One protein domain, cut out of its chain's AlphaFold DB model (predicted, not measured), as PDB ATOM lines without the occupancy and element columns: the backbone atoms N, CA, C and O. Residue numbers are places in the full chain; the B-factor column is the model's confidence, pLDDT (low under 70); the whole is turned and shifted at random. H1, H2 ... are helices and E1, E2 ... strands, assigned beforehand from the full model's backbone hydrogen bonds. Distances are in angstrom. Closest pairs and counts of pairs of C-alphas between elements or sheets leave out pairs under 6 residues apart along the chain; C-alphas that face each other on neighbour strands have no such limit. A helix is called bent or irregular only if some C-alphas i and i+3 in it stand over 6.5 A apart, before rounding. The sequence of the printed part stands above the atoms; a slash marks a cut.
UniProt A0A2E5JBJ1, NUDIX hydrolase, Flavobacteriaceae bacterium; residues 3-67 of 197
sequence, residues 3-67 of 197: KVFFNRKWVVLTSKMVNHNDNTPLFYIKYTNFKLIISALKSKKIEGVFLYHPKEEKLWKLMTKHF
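AT A GLANCE: This is residues 3 to 67 of the 197 residues of the protein "NUDIX hydrolase" of Flavobacteriaceae bacterium (UniProt A0A2E5JBJ1). A small twisted sheet of four strands has two helices on one of its faces, in two layers: H1 runs along E4, and H2 packs by the last residues of E2 and E4, nearly at right angles to H1. A wide loop, residues 15 to 25, leads from the end of E2 to the beginning of E3. The printed part has 65 residues, with two named helices and four named strands in the order E1, E2, E3, H1, E4, H2; the sheet is mixed, its order is E1, E2, E4, E3, and the class is mixed, helices and strands. The whole is compact, with a radius of gyration of the C-alphas of 10.8 A and spans of 31 by 24 by 19 A.

IN THESE COORDINATES: E1, residues 3 to 6, begins at C-alpha 3 (98.387, 128.675, 143.683) and is 10.1 A long. E2, residues 9 to 14, is 16.1 A long. E3, residues 26 to 28, is 6.8 A long. H1, residues 34 to 42, is 12.3 A long and begins at C-alpha 34 (114.931, 126.352, 142.493). E4, residues 48 to 52, is 13.1 A long. H2, residues 56 to 66, is 16.2 A long and ends at C-alpha 66 (112.705, 121.959, 144.944); it is only just irregular, with C-alphas 57 and 60 6.53 A apart.

HOW THE PARTS SIT: E1 and E2 form an antiparallel hairpin, with N 4 and O 11 at 2.8 A and N 11 and O 4 at 2.7 A. E2 and E4 are parallel at 16 degrees, with N 51 and O 12 at 2.8 A. E4 and E3 are parallel at 33 degrees, with N 27 and O 50 at 2.8 A. E1 and E3 are the edge strands. H1 is on the sheet at a height of 9.3 A and lies over E4, along the strands, at 12 degrees on the local plane; its closest C-alphas to E4 are those of Leu 41 and Gly 48, 6.7 A apart. E3, H1 and E4 form a strand-helix-strand unit, two parallel neighbour strands with a helix between them, with a right-handed crossover. H2 is on the sheet too, and its closest C-alphas to E2 are those of Leu 13 and Leu 59, 6.5 A apart. H1 and H2 are close but not clearly touching, about perpendicular at 86 degrees, with the C-alphas of Phe 34 and His 66 closest at 5.5 A. In H1 every O i to N i+4 pair is within hydrogen-bond range, in H2 5 of 7.

THE WHOLE: The C-alphas of Lys 44 and Glu 57, the two farthest apart, are 31.1 A from each other. The printed part has no cut. The link from E2 to E3, 11 residues, is long; the other links are tight. The mean pLDDT of the printed part is 94.7, and no printed residue is under 70.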
ATOM      1  N   LYS A   3      97.800 127.392 143.286       91.38
ATOM      2  CA  LYS A   3      98.387 128.675 143.683       91.38
ATOM      3  C   LYS A   3      99.242 128.487 144.933       91.38
ATOM      4  O   LYS A   3      98.764 128.052 145.977       91.38
ATOM      5  N   VAL A   4     100.516 128.822 144.808       93.94
ATOM      6  CA  VAL A   4     101.489 128.882 145.896       93.94
ATOM      7  C   VAL A   4     101.897 130.342 146.067       93.94
ATOM      8  O   VAL A   4     101.997 131.082 145.096       93.94
ATOM      9  N   PHE A   5     102.122 130.788 147.293       93.81
ATOM     10  CA  PHE A   5     102.482 132.169 147.592       93.81
ATOM     11  C   PHE A   5     103.966 132.284 147.947       93.81
ATOM     12  O   PHE A   5     104.553 131.370 148.525       93.81
ATOM     13  N   PHE A   6     104.572 133.426 147.641       92.19
ATOM     14  CA  PHE A   6     105.898 133.826 148.108       92.19
ATOM     15  C   PHE A   6     105.865 135.322 148.419       92.19
ATOM     16  O   PHE A   6     105.799 136.158 147.515       92.19
ATOM     17  N   ASN A   7     105.895 135.686 149.702       86.69
ATOM     18  CA  ASN A   7     105.686 137.065 150.153       86.69
ATOM     19  C   ASN A   7     104.344 137.654 149.664       86.69
ATOM     20  O   ASN A   7     103.296 137.321 150.208       86.69
ATOM     21  N   ARG A   8     104.368 138.565 148.682       85.94
ATOM     22  CA  ARG A   8     103.175 139.169 148.047       85.94
ATOM     23  C   ARG A   8     102.925 138.642 146.629       85.94
ATOM     24  O   ARG A   8     102.044 139.135 145.942       85.94
ATOM     25  N   LYS A   9     103.722 137.674 146.186       93.06
ATOM     26  CA  LYS A   9     103.695 137.139 144.827       93.06
ATOM     27  C   LYS A   9     103.088 135.760 144.806       93.06
ATOM     28  O   LYS A   9     103.108 135.041 145.809       93.06
ATOM     29  N   TRP A  10     102.595 135.382 143.642       93.94
ATOM     30  CA  TRP A  10     102.058 134.056 143.396       93.94
ATOM     31  C   TRP A  10     103.004 133.233 142.521       93.94
ATOM     32  O   TRP A  10     103.796 133.739 141.729       93.94
ATOM     33  N   VAL A  11     102.906 131.928 142.689       96.25
ATOM     34  CA  VAL A  11     103.533 130.885 141.897       96.25
ATOM     35  C   VAL A  11     102.397 129.970 141.479       96.25
ATOM     36  O   VAL A  11     101.679 129.446 142.331       96.25
ATOM     37  N   VAL A  12     102.204 129.794 140.181       96.19
ATOM     38  CA  VAL A  12     101.109 128.980 139.656       96.19
ATOM     39  C   VAL A  12     101.670 127.732 138.996       96.19
ATOM     40  O   VAL A  12     102.437 127.816 138.042       96.19
ATOM     41  N   LEU A  13     101.262 126.567 139.496       96.31
ATOM     42  CA  LEU A  13     101.554 125.274 138.881       96.31
ATOM     43  C   LEU A  13     100.491 124.983 137.813       96.31
ATOM     44  O   LEU A  13      99.291 124.967 138.122       96.31
ATOM     45  N   THR A  14     100.919 124.753 136.570       96.50
ATOM     46  CA  THR A  14     100.019 124.543 135.424       96.50
ATOM     47  C   THR A  14     100.511 123.449 134.472       96.50
ATOM     48  O   THR A  14     101.707 123.317 134.219       96.50
ATOM     49  N   SER A  15      99.573 122.670 133.931       95.38
ATOM     50  CA  SER A  15      99.794 121.699 132.849       95.38
ATOM     51  C   SER A  15      99.381 122.214 131.473       95.38
ATOM     52  O   SER A  15      99.646 121.571 130.459       95.38
ATOM     53  N   LYS A  16      98.780 123.406 131.424       94.31
ATOM     54  CA  LYS A  16      98.403 124.101 130.194       94.31
ATOM     55  C   LYS A  16      99.381 125.238 129.930       94.31
ATOM     56  O   LYS A  16      99.833 125.891 130.876       94.31
ATOM     57  N   MET A  17      99.692 125.463 128.655       91.94
ATOM     58  CA  MET A  17     100.408 126.665 128.239       91.94
ATOM     59  C   MET A  17      99.550 127.884 128.570       91.94
ATOM     60  O   MET A  17      98.337 127.874 128.363       91.94
ATOM     61  N   VAL A  18     100.188 128.903 129.129       92.88
ATOM     62  CA  VAL A  18      99.543 130.146 129.547       92.88
ATOM     63  C   VAL A  18     100.268 131.321 128.918       92.88
ATOM     64  O   VAL A  18     101.484 131.267 128.691       92.88
ATOM     65  N   ASN A  19      99.520 132.391 128.663       92.56
ATOM     66  CA  ASN A  19     100.109 133.662 128.278       92.56
ATOM     67  C   ASN A  19     101.024 134.134 129.410       92.56
ATOM     68  O   ASN A  19     100.626 134.167 130.575       92.56
ATOM     69  N   HIS A  20     102.261 134.451 129.054       93.00
ATOM     70  CA  HIS A  20     103.298 134.890 129.972       93.00
ATOM     71  C   HIS A  20     104.076 136.030 129.325       93.00
ATOM     72  O   HIS A  20     104.082 136.190 128.105       93.00
ATOM     73  N   ASN A  21     104.713 136.836 130.160       94.31
ATOM     74  CA  ASN A  21     105.542 137.958 129.740       94.31
ATOM     75  C   ASN A  21     106.693 138.140 130.736       94.31
ATOM     76  O   ASN A  21     106.819 137.387 131.705       94.31
ATOM     77  N   ASP A  22     107.497 139.176 130.533       92.81
ATOM     78  CA  ASP A  22     108.629 139.505 131.397       92.81
ATOM     79  C   ASP A  22     108.283 139.683 132.882       92.81
ATOM     80  O   ASP A  22     109.144 139.454 133.730       92.81
ATOM     81  N   ASN A  23     107.062 140.111 133.220       95.12
ATOM     82  CA  ASN A  23     106.634 140.325 134.608       95.12
ATOM     83  C   ASN A  23     106.050 139.046 135.233       95.12
ATOM     84  O   ASN A  23     105.983 138.927 136.458       95.12
ATOM     85  N   THR A  24     105.638 138.089 134.400       96.25
ATOM     86  CA  THR A  24     105.006 136.821 134.793       96.25
ATOM     87  C   THR A  24     105.611 135.631 134.039       96.25
ATOM     88  O   THR A  24     104.909 134.924 133.317       96.25
ATOM     89  N   PRO A  25     106.929 135.393 134.164       96.56
ATOM     90  CA  PRO A  25     107.635 134.419 133.346       96.56
ATOM     91  C   PRO A  25     107.150 132.990 133.597       96.56
ATOM     92  O   PRO A  25     106.755 132.619 134.710       96.56
ATOM     93  N   LEU A  26     107.244 132.170 132.551       97.19
ATOM     94  CA  LEU A  26     106.971 130.740 132.594       97.19
ATOM     95  C   LEU A  26     108.280 129.954 132.652       97.19
ATOM     96  O   LEU A  26     109.160 130.106 131.810       97.19
ATOM     97  N   PHE A  27     108.383 129.068 133.635       96.81
ATOM     98  CA  PHE A  27     109.493 128.143 133.800       96.81
ATOM     99  C   PHE A  27     109.020 126.711 133.583       96.81
ATOM    100  O   PHE A  27     108.075 126.248 134.227       96.81
ATOM    101  N   TYR A  28     109.732 125.959 132.748       96.69
ATOM    102  CA  TYR A  28     109.580 124.509 132.696       96.69
ATOM    103  C   TYR A  28     110.184 123.918 133.972       96.69
ATOM    104  O   TYR A  28     111.407 123.828 134.105       96.69
ATOM    105  N   ILE A  29     109.342 123.512 134.927       96.31
ATOM    106  CA  ILE A  29     109.793 123.130 136.280       96.31
ATOM    107  C   ILE A  29     110.766 121.938 136.262       96.31
ATOM    108  O   ILE A  29     111.644 121.848 137.107       96.31
ATOM    109  N   LYS A  30     110.682 121.058 135.253       95.75
ATOM    110  CA  LYS A  30     111.630 119.944 135.066       95.75
ATOM    111  C   LYS A  30     113.065 120.408 134.780       95.75
ATOM    112  O   LYS A  30     114.000 119.727 135.186       95.75
ATOM    113  N   TYR A  31     113.225 121.525 134.071       94.88
ATOM    114  CA  TYR A  31     114.516 122.019 133.575       94.88
ATOM    115  C   TYR A  31     115.019 123.249 134.339       94.88
ATOM    116  O   TYR A  31     116.082 123.779 134.038       94.88
ATOM    117  N   THR A  32     114.264 123.707 135.339       93.81
ATOM    118  CA  THR A  32     114.583 124.912 136.102       93.81
ATOM    119  C   THR A  32     115.147 124.541 137.468       93.81
ATOM    120  O   THR A  32     114.643 123.652 138.148       93.81
ATOM    121  N   ASN A  33     116.188 125.242 137.913       92.69
ATOM    122  CA  ASN A  33     116.684 125.120 139.282       92.69
ATOM    123  C   ASN A  33     115.880 126.027 140.232       92.69
ATOM    124  O   ASN A  33     115.577 127.171 139.896       92.69
ATOM    125  N   PHE A  34     115.624 125.571 141.463       92.88
ATOM    126  CA  PHE A  34     114.931 126.352 142.493       92.88
ATOM    127  C   PHE A  34     115.575 127.726 142.738       92.88
ATOM    128  O   PHE A  34     114.866 128.687 143.020       92.88
ATOM    129  N   LYS A  35     116.906 127.851 142.590       94.56
ATOM    130  CA  LYS A  35     117.612 129.137 142.730       94.56
ATOM    131  C   LYS A  35     117.116 130.186 141.727       94.56
ATOM    132  O   LYS A  35     116.951 131.341 142.112       94.56
ATOM    133  N   LEU A  36     116.839 129.789 140.483       94.88
ATOM    134  CA  LEU A  36     116.301 130.685 139.453       94.88
ATOM    135  C   LEU A  36     114.864 131.096 139.783       94.88
ATOM    136  O   LEU A  36     114.550 132.282 139.731       94.88
ATOM    137  N   ILE A  37     114.035 130.143 140.223       95.56
ATOM    138  CA  ILE A  37     112.655 130.406 140.665       95.56
ATOM    139  C   ILE A  37     112.654 131.438 141.801       95.56
ATOM    140  O   ILE A  37     111.946 132.440 141.740       95.56
ATOM    141  N   ILE A  38     113.491 131.236 142.823       96.06
ATOM    142  CA  ILE A  38     113.621 132.168 143.949       96.06
ATOM    143  C   ILE A  38     114.171 133.526 143.506       96.06
ATOM    144  O   ILE A  38     113.691 134.551 143.987       96.06
ATOM    145  N   SER A  39     115.163 133.558 142.612       95.44
ATOM    146  CA  SER A  39     115.720 134.810 142.087       95.44
ATOM    147  C   SER A  39     114.645 135.641 141.379       95.44
ATOM    148  O   SER A  39     114.440 136.808 141.722       95.44
ATOM    149  N   ALA A  40     113.865 135.011 140.493       95.75
ATOM    150  CA  ALA A  40     112.732 135.649 139.825       95.75
ATOM    151  C   ALA A  40     111.711 136.172 140.849       95.75
ATOM    152  O   ALA A  40     111.332 137.341 140.827       95.75
ATOM    153  N   LEU A  41     111.345 135.351 141.837       95.00
ATOM    154  CA  LEU A  41     110.401 135.743 142.884       95.00
ATOM    155  C   LEU A  41     110.914 136.868 143.799       95.00
ATOM    156  O   LEU A  41     110.102 137.600 144.364       95.00
ATOM    157  N   LYS A  42     112.227 137.079 143.926       94.69
ATOM    158  CA  LYS A  42     112.798 138.219 144.667       94.69
ATOM    159  C   LYS A  42     112.843 139.519 143.859       94.69
ATOM    160  O   LYS A  42     112.796 140.588 144.461       94.69
ATOM    161  N   SER A  43     112.908 139.450 142.529       95.44
ATOM    162  CA  SER A  43     113.009 140.629 141.653       95.44
ATOM    163  C   SER A  43     111.798 141.557 141.778       95.44
ATOM    164  O   SER A  43     110.673 141.097 141.668       95.44
ATOM    165  N   LYS A  44     111.977 142.872 141.942       93.06
ATOM    166  CA  LYS A  44     110.841 143.811 142.079       93.06
ATOM    167  C   LYS A  44     109.928 143.878 140.840       93.06
ATOM    168  O   LYS A  44     108.752 144.161 141.014       93.06
ATOM    169  N   LYS A  45     110.453 143.591 139.638       95.00
ATOM    170  CA  LYS A  45     109.701 143.611 138.363       95.00
ATOM    171  C   LYS A  45     108.708 142.448 138.244       95.00
ATOM    172  O   LYS A  45     107.676 142.580 137.605       95.00
ATOM    173  N   ILE A  46     109.033 141.305 138.846       95.88
ATOM    174  CA  ILE A  46     108.230 140.086 138.718       95.88
ATOM    175  C   ILE A  46     107.028 140.149 139.655       95.88
ATOM    176  O   ILE A  46     107.205 140.309 140.862       95.88
ATOM    177  N   GLU A  47     105.830 139.934 139.135       94.00
ATOM    178  CA  GLU A  47     104.580 139.901 139.906       94.00
ATOM    179  C   GLU A  47     104.245 138.481 140.383       94.00
ATOM    180  O   GLU A  47     103.732 138.272 141.486       94.00
ATOM    181  N   GLY A  48     104.616 137.487 139.580       95.44
ATOM    182  CA  GLY A  48     104.435 136.072 139.860       95.44
ATOM    183  C   GLY A  48     105.162 135.214 138.835       95.44
ATOM    184  O   GLY A  48     105.792 135.735 137.922       95.44
ATOM    185  N   VAL A  49     105.120 133.896 138.996       96.94
ATOM    186  CA  VAL A  49     105.748 132.971 138.039       96.94
ATOM    187  C   VAL A  49     104.832 131.792 137.747       96.94
ATOM    188  O   VAL A  49     104.133 131.296 138.637       96.94
ATOM    189  N   PHE A  50     104.878 131.302 136.515       97.56
ATOM    190  CA  PHE A  50     104.255 130.041 136.139       97.56
ATOM    191  C   PHE A  50     105.296 128.925 136.166       97.56
ATOM    192  O   PHE A  50     106.385 129.059 135.616       97.56
ATOM    193  N   LEU A  51     104.955 127.811 136.803       97.25
ATOM    194  CA  LEU A  51     105.737 126.583 136.792       97.25
ATOM    195  C   LEU A  51     104.971 125.547 135.973       97.25
ATOM    196  O   LEU A  51     103.921 125.056 136.393       97.25
ATOM    197  N   TYR A  52     105.495 125.243 134.790       97.50
ATOM    198  CA  TYR A  52     104.824 124.419 133.797       97.50
ATOM    199  C   TYR A  52     105.412 123.010 133.704       97.50
ATOM    200  O   TYR A  52     106.633 122.821 133.673       97.50
ATOM    201  N   HIS A  53     104.523 122.023 133.597       97.12
ATOM    202  CA  HIS A  53     104.841 120.660 133.181       97.12
ATOM    203  C   HIS A  53     103.612 120.023 132.512       97.12
ATOM    204  O   HIS A  53     102.546 120.060 133.118       97.12
ATOM    205  N   PRO A  54     103.727 119.362 131.341       95.88
ATOM    206  CA  PRO A  54     102.562 118.827 130.618       95.88
ATOM    207  C   PRO A  54     101.788 117.759 131.404       95.88
ATOM    208  O   PRO A  54     100.579 117.626 131.263       95.88
ATOM    209  N   LYS A  55     102.489 116.999 132.249       95.81
ATOM    210  CA  LYS A  55     101.901 115.989 133.136       95.81
ATOM    211  C   LYS A  55     101.634 116.564 134.527       95.81
ATOM    212  O   LYS A  55     102.596 116.934 135.210       95.81
ATOM    213  N   GLU A  56     100.369 116.635 134.935       91.44
ATOM    214  CA  GLU A  56      99.942 117.265 136.191       91.44
ATOM    215  C   GLU A  56     100.527 116.570 137.426       91.44
ATOM    216  O   GLU A  56     101.018 117.234 138.340       91.44
ATOM    217  N   GLU A  57     100.608 115.239 137.418       91.25
ATOM    218  CA  GLU A  57     101.133 114.448 138.533       91.25
ATOM    219  C   GLU A  57     102.625 114.714 138.811       91.25
ATOM    220  O   GLU A  57     103.136 114.435 139.898       91.25
ATOM    221  N   LYS A  58     103.353 115.288 137.843       95.62
ATOM    222  CA  LYS A  58     104.764 115.665 138.011       95.62
ATOM    223  C   LYS A  58     104.946 117.045 138.636       95.62
ATOM    224  O   LYS A  58     106.010 117.275 139.211       95.62
ATOM    225  N   LEU A  59     103.957 117.939 138.551       94.94
ATOM    226  CA  LEU A  59     104.069 119.316 139.048       94.94
ATOM    227  C   LEU A  59     104.413 119.330 140.536       94.94
ATOM    228  O   LEU A  59     105.441 119.878 140.931       94.94
ATOM    229  N   TRP A  60     103.604 118.652 141.350       94.44
ATOM    230  CA  TRP A  60     103.823 118.596 142.793       94.44
ATOM    231  C   TRP A  60     105.075 117.815 143.175       94.44
ATOM    232  O   TRP A  60     105.806 118.261 144.053       94.44
ATOM    233  N   LYS A  61     105.383 116.714 142.478       95.44
ATOM    234  CA  LYS A  61     106.617 115.946 142.708       95.44
ATOM    235  C   LYS A  61     107.872 116.800 142.506       95.44
ATOM    236  O   LYS A  61     108.828 116.689 143.269       95.44
ATOM    237  N   LEU A  62     107.891 117.641 141.473       96.38
ATOM    238  CA  LEU A  62     109.012 118.541 141.202       96.38
ATOM    239  C   LEU A  62     109.010 119.737 142.162       96.38
ATOM    240  O   LEU A  62     110.064 120.109 142.674       96.38
ATOM    241  N   MET A  63     107.833 120.279 142.480       95.88
ATOM    242  CA  MET A  63     107.678 121.350 143.461       95.88
ATOM    243  C   MET A  63     108.238 120.952 144.833       95.88
ATOM    244  O   MET A  63     109.043 121.689 145.398       95.88
ATOM    245  N   THR A  64     107.875 119.776 145.351       95.00
ATOM    246  CA  THR A  64     108.354 119.287 146.655       95.00
ATOM    247  C   THR A  64     109.816 118.844 146.625       95.00
ATOM    248  O   THR A  64     110.495 118.931 147.647       95.00
ATOM    249  N   LYS A  65     110.343 118.450 145.455       95.00
ATOM    250  CA  LYS A  65     111.786 118.235 145.251       95.00
ATOM    251  C   LYS A  65     112.577 119.541 145.378       95.00
ATOM    252  O   LYS A  65     113.654 119.541 145.964       95.00
ATOM    253  N   HIS A  66     112.066 120.644 144.830       94.50
ATOM    254  CA  HIS A  66     112.705 121.959 144.944       94.50
ATOM    255  C   HIS A  66     112.533 122.582 146.329       94.50
ATOM    256  O   HIS A  66     113.459 123.207 146.847       94.50
ATOM    257  N   PHE A  67     111.353 122.414 146.919       96.00
ATOM    258  CA  PHE A  67     110.961 123.020 148.181       96.00
ATOM    259  C   PHE A  67     110.377 121.938 149.092       96.00
ATOM    260  O   PHE A  67     109.179 121.661 149.009       96.00
TER     261      PHE A  67